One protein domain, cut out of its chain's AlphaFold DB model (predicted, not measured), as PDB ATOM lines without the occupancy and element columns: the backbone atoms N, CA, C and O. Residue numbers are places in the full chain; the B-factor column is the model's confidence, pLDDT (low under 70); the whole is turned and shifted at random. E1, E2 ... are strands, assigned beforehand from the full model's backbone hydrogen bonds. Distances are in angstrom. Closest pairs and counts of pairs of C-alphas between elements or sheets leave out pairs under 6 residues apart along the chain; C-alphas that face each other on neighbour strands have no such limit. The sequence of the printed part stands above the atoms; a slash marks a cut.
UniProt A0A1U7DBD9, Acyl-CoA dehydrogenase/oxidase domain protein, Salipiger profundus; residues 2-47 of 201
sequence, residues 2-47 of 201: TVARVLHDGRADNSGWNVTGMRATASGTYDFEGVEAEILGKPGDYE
ATOM      1  N   THR A   2      96.117 138.076 160.047       88.62
ATOM      2  CA  THR A   2      94.782 137.739 159.524       88.62
ATOM      3  C   THR A   2      94.899 136.542 158.597       88.62
ATOM      4  O   THR A   2      95.901 136.409 157.898       88.62
ATOM      5  N   VAL A   3      93.897 135.670 158.595       91.19
ATOM      6  CA  VAL A   3      93.803 134.533 157.678       91.19
ATOM      7  C   VAL A   3      92.621 134.753 156.743       91.19
ATOM      8  O   VAL A   3      91.536 135.117 157.178       91.19
ATOM      9  N   ALA A   4      92.840 134.570 155.448       91.25
ATOM     10  CA  ALA A   4      91.822 134.738 154.424       91.25
ATOM     11  C   ALA A   4      91.756 133.482 153.566       91.25
ATOM     12  O   ALA A   4      92.785 132.885 153.235       91.25
ATOM     13  N   ARG A   5      90.544 133.078 153.186       88.31
ATOM     14  CA  ARG A   5      90.361 131.964 152.259       88.31
ATOM     15  C   ARG A   5      90.472 132.474 150.826       88.31
ATOM     16  O   ARG A   5      89.590 133.169 150.337       88.31
ATOM     17  N   VAL A   6      91.546 132.096 150.147       86.44
ATOM     18  CA  VAL A   6      91.826 132.500 148.765       86.44
ATOM     19  C   VAL A   6      91.497 131.355 147.804       86.44
ATOM     20  O   VAL A   6      92.231 130.379 147.717       86.44
ATOM     21  N   LEU A   7      90.337 131.438 147.140       82.94
ATOM     22  CA  LEU A   7      89.822 130.408 146.214       82.94
ATOM     23  C   LEU A   7      89.742 130.884 144.752       82.94
ATOM     24  O   LEU A   7      89.193 130.183 143.905       82.94
ATOM     25  N   HIS A   8      90.217 132.095 144.458       84.75
ATOM     26  CA  HIS A   8      90.059 132.723 143.149       84.75
ATOM     27  C   HIS A   8      91.402 132.812 142.428       84.75
ATOM     28  O   HIS A   8      92.117 133.802 142.571       84.75
ATOM     29  N   ASP A   9      91.710 131.810 141.606       80.31
ATOM     30  CA  ASP A   9      92.982 131.721 140.870       80.31
ATOM     31  C   ASP A   9      93.268 132.961 140.007       80.31
ATOM     32  O   ASP A   9      94.418 133.359 139.866       80.31
ATOM     33  N   GLY A  10      92.231 133.633 139.493       91.69
ATOM     34  CA  GLY A  10      92.372 134.864 138.701       91.69
ATOM     35  C   GLY A  10      92.890 136.087 139.470       91.69
ATOM     36  O   GLY A  10      93.135 137.117 138.851       91.69
ATOM     37  N   ARG A  11      93.037 135.998 140.798       93.94
ATOM     38  CA  ARG A  11      93.634 137.044 141.647       93.94
ATOM     39  C   ARG A  11      95.108 136.789 141.957       93.94
ATOM     40  O   ARG A  11      95.749 137.654 142.547       93.94
ATOM     41  N   ALA A  12      95.629 135.615 141.603       93.88
ATOM     42  CA  ALA A  12      97.034 135.277 141.755       93.88
ATOM     43  C   ALA A  12      97.793 135.598 140.463       93.88
ATOM     44  O   ALA A  12      97.369 135.211 139.376       93.88
ATOM     45  N   ASP A  13      98.952 136.240 140.584       94.12
ATOM     46  CA  ASP A  13      99.883 136.428 139.473       94.12
ATOM     47  C   ASP A  13     101.273 135.922 139.865       94.12
ATOM     48  O   ASP A  13     101.976 136.524 140.678       94.12
ATOM     49  N   ASN A  14     101.663 134.795 139.267       93.50
ATOM     50  CA  ASN A  14     102.991 134.196 139.385       93.50
ATOM     51  C   ASN A  14     103.810 134.310 138.088       93.50
ATOM     52  O   ASN A  14     104.881 133.711 137.994       93.50
ATOM     53  N   SER A  15     103.338 135.071 137.091       92.75
ATOM     54  CA  SER A  15     104.005 135.204 135.787       92.75
ATOM     55  C   SER A  15     105.406 135.814 135.898       92.75
ATOM     56  O   SER A  15     106.287 135.514 135.091       92.75
ATOM     57  N   GLY A  16     105.643 136.602 136.952       90.94
ATOM     58  CA  GLY A  16     106.958 137.131 137.305       90.94
ATOM     59  C   GLY A  16     107.963 136.082 137.803       90.94
ATOM     60  O   GLY A  16     109.153 136.386 137.891       90.94
ATOM     61  N   TRP A  17     107.539 134.847 138.108       94.38
ATOM     62  CA  TRP A  17     108.417 133.768 138.581       94.38
ATOM     63  C   TRP A  17     109.213 133.121 137.442       94.38
ATOM     64  O   TRP A  17     109.015 131.967 137.064       94.38
ATOM     65  N   ASN A  18     110.156 133.882 136.890       93.00
ATOM     66  CA  ASN A  18     111.080 133.435 135.853       93.00
ATOM     67  C   ASN A  18     112.492 133.266 136.434       93.00
ATOM     68  O   ASN A  18     113.349 134.141 136.313       93.00
ATOM     69  N   VAL A  19     112.715 132.143 137.117       93.81
ATOM     70  CA  VAL A  19     113.937 131.864 137.891       93.81
ATOM     71  C   VAL A  19     114.687 130.631 137.380       93.81
ATOM     72  O   VAL A  19     114.131 129.755 136.718       93.81
ATOM     73  N   THR A  20     115.982 130.544 137.694       92.38
ATOM     74  CA  THR A  20     116.866 129.467 137.209       92.38
ATOM     75  C   THR A  20     116.751 128.162 138.003       92.38
ATOM     76  O   THR A  20     117.025 127.092 137.457       92.38
ATOM     77  N   GLY A  21     116.320 128.227 139.262       94.00
ATOM     78  CA  GLY A  21     116.090 127.082 140.141       94.00
ATOM     79  C   GLY A  21     114.789 127.238 140.917       94.00
ATOM     80  O   GLY A  21     114.185 128.303 140.895       94.00
ATOM     81  N   MET A  22     114.323 126.161 141.550       94.69
ATOM     82  CA  MET A  22     113.005 126.094 142.199       94.69
ATOM     83  C   MET A  22     111.859 126.414 141.221       94.69
ATOM     84  O   MET A  22     110.810 126.919 141.593       94.69
ATOM     85  N   ARG A  23     112.033 126.078 139.937       93.12
ATOM     86  CA  ARG A  23     111.083 126.402 138.851       93.12
ATOM     87  C   ARG A  23     109.684 125.807 139.030       93.12
ATOM     88  O   ARG A  23     108.747 126.269 138.397       93.12
ATOM     89  N   ALA A  24     109.572 124.736 139.814       91.38
ATOM     90  CA  ALA A  24     108.302 124.075 140.103       91.38
ATOM     91  C   ALA A  24     107.519 124.758 141.236       91.38
ATOM     92  O   ALA A  24     106.366 124.403 141.465       91.38
ATOM     93  N   THR A  25     108.128 125.703 141.960       91.06
ATOM     94  CA  THR A  25     107.397 126.537 142.914       91.06
ATOM     95  C   THR A  25     106.675 127.664 142.182       91.06
ATOM     96  O   THR A  25     106.971 127.972 141.029       91.06
ATOM     97  N   ALA A  26     105.729 128.293 142.870       85.50
ATOM     98  CA  ALA A  26     105.077 129.507 142.414       85.50
ATOM     99  C   ALA A  26     105.257 130.567 143.499       85.50
ATOM    100  O   ALA A  26     104.751 130.406 144.609       85.50
ATOM    101  N   SER A  27     105.999 131.625 143.186       90.12
ATOM    102  CA  SER A  27     106.032 132.841 143.998       90.12
ATOM    103  C   SER A  27     105.498 133.989 143.162       90.12
ATOM    104  O   SER A  27     105.716 134.034 141.953       90.12
ATOM    105  N   GLY A  28     104.768 134.901 143.780       92.62
ATOM    106  CA  GLY A  28     104.056 135.924 143.040       92.62
ATOM    107  C   GLY A  28     103.276 136.847 143.948       92.62
ATOM    108  O   GLY A  28     103.530 136.928 145.150       92.62
ATOM    109  N   THR A  29     102.322 137.538 143.349       93.88
ATOM    110  CA  THR A  29     101.420 138.447 144.050       93.88
ATOM    111  C   THR A  29     100.015 137.865 144.102       93.88
ATOM    112  O   THR A  29      99.658 136.979 143.321       93.88
ATOM    113  N   TYR A  30      99.226 138.349 145.056       93.62
ATOM    114  CA  TYR A  30      97.813 138.026 145.161       93.62
ATOM    115  C   TYR A  30      97.036 139.300 145.493       93.62
ATOM    116  O   TYR A  30      97.425 140.036 146.404       93.62
ATOM    117  N   ASP A  31      95.953 139.557 144.766       94.62
ATOM    118  CA  ASP A  31      95.068 140.694 145.014       94.62
ATOM    119  C   ASP A  31      94.063 140.396 146.142       94.62
ATOM    120  O   ASP A  31      93.124 139.600 146.000       94.62
ATOM    121  N   PHE A  32      94.265 141.072 147.274       93.75
ATOM    122  CA  PHE A  32      93.421 140.973 148.464       93.75
ATOM    123  C   PHE A  32      92.293 142.021 148.519       93.75
ATOM    124  O   PHE A  32      91.581 142.078 149.523       93.75
ATOM    125  N   GLU A  33      92.080 142.839 147.481       93.81
ATOM    126  CA  GLU A  33      91.017 143.849 147.486       93.81
ATOM    127  C   GLU A  33      89.630 143.208 147.663       93.81
ATOM    128  O   GLU A  33      89.216 142.304 146.929       93.81
ATOM    129  N   GLY A  34      88.909 143.656 148.695       91.69
ATOM    130  CA  GLY A  34      87.588 143.134 149.045       91.69
ATOM    131  C   GLY A  34      87.574 141.681 149.538       91.69
ATOM    132  O   GLY A  34      86.498 141.093 149.617       91.69
ATOM    133  N   VAL A  35      88.730 141.080 149.848       93.25
ATOM    134  CA  VAL A  35      88.794 139.736 150.440       93.25
ATOM    135  C   VAL A  35      88.501 139.824 151.936       93.25
ATOM    136  O   VAL A  35      89.179 140.534 152.676       93.25
ATOM    137  N   GLU A  36      87.505 139.067 152.390       92.81
ATOM    138  CA  GLU A  36      87.212 138.925 153.814       92.81
ATOM    139  C   GLU A  36      88.280 138.071 154.510       92.81
ATOM    140  O   GLU A  36      88.717 137.035 153.999       92.81
ATOM    141  N   ALA A  37      88.698 138.514 155.694       93.69
ATOM    142  CA  ALA A  37      89.723 137.855 156.487       93.69
ATOM    143  C   ALA A  37      89.312 137.781 157.959       93.69
ATOM    144  O   ALA A  37      88.686 138.693 158.500       93.69
ATOM    145  N   GLU A  38      89.721 136.707 158.620       94.25
ATOM    146  CA  GLU A  38      89.533 136.492 160.048       94.25
ATOM    147  C   GLU A  38      90.805 136.865 160.809       94.25
ATOM    148  O   GLU A  38      91.925 136.665 160.331       94.25
ATOM    149  N   ILE A  39      90.655 137.403 162.018       93.31
ATOM    150  CA  ILE A  39      91.800 137.728 162.873       93.31
ATOM    151  C   ILE A  39      92.388 136.434 163.439       93.31
ATOM    152  O   ILE A  39      91.709 135.670 164.119       93.31
ATOM    153  N   LEU A  40      93.686 136.241 163.214       92.12
ATOM    154  CA  LEU A  40      94.484 135.166 163.786       92.12
ATOM    155  C   LEU A  40      95.507 135.754 164.770       92.12
ATOM    156  O   LEU A  40      96.500 136.376 164.374       92.12
ATOM    157  N   GLY A  41      95.245 135.551 166.064       92.56
ATOM    158  CA  GLY A  41      96.097 136.022 167.160       92.56
ATOM    159  C   GLY A  41      96.142 137.547 167.321       92.56
ATOM    160  O   GLY A  41      95.462 138.305 166.627       92.56
ATOM    161  N   LYS A  42      96.962 138.007 168.266       94.06
ATOM    162  CA  LYS A  42      97.241 139.425 168.529       94.06
ATOM    163  C   LYS A  42      98.386 139.936 167.640       94.06
ATOM    164  O   LYS A  42      99.132 139.140 167.061       94.06
ATOM    165  N   PRO A  43      98.553 141.264 167.499       90.31
ATOM    166  CA  PRO A  43      99.774 141.829 166.925       90.31
ATOM    167  C   PRO A  43     101.025 141.274 167.626       90.31
ATOM    168  O   PRO A  43     101.043 141.185 168.852       90.31
ATOM    169  N   GLY A  44     102.037 140.874 166.851       90.12
ATOM    170  CA  GLY A  44     103.287 140.286 167.356       90.12
ATOM    171  C   GLY A  44     103.254 138.776 167.633       90.12
ATOM    172  O   GLY A  44     104.311 138.177 167.783       90.12
ATOM    173  N   ASP A  45     102.086 138.120 167.643       93.12
ATOM    174  CA  ASP A  45     102.018 136.675 167.936       93.12
ATOM    175  C   ASP A  45     102.710 135.807 166.874       93.12
ATOM    176  O   ASP A  45     103.187 134.723 167.194       93.12
ATOM    177  N   TYR A  46     102.776 136.277 165.623       90.44
ATOM    178  CA  TYR A  46     103.412 135.550 164.520       90.44
ATOM    179  C   TYR A  46     104.939 135.469 164.659       90.44
ATOM    180  O   TYR A  46     105.529 134.447 164.335       90.44
ATOM    181  N   GLU A  47     105.562 136.529 165.169       91.75
ATOM    182  CA  GLU A  47     107.023 136.673 165.263       91.75
ATOM    183  C   GLU A  47     107.564 136.185 166.614       91.75
ATOM    184  O   GLU A  47     108.720 136.412 166.963       91.75
TER     185      GLU A  47
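AT A GLANCE: This is residues 2 to 47 of the 201 residues of the protein "Acyl-CoA dehydrogenase/oxidase domain protein" of Salipiger profundus (UniProt A0A1U7DBD9). A flat, open loop with little regular structure: the two short strands E1 and E2 lie side by side as a hairpin, and the long unnamed stretch of residues 5 to 36 runs out from them and folds back. Its two sides come together again where residues 12 to 13 pair antiparallel with 29 to 30, and beyond that residues 19 to 24 stick out. The printed part has 46 residues, 6 of them in named elements, with no named helix; the class is all strand, the sheet E1 - E2 antiparallel. It is only just loose, close to extended, with a radius of gyration of the C-alphas of 14.0 A and spans of 38 by 26 by 13 A.

IN THESE COORDINATES: E1, residues 2 to 4, measures 6.6 A and begins at C-alpha 2 (94.782, 137.739, 159.524). E2, residues 37 to 39, measures 6.7 A and ends at C-alpha 39 (91.800, 137.728, 162.873).

HOW THE PARTS SIT: E1 and E2 form an antiparallel hairpin, with 150 degrees between their directions. C-alphas 4 and 37 face each other at 4.3 A. N 3 and O 38 are within hydrogen-bond range at 2.8 A.

THE WHOLE: The C-alphas farthest apart, those of Thr 20 and Lys 42, are 38.3 A apart. The link from E1 to E2 is long. The printed part has no cut, and no printed residue is under 70 in pLDDT.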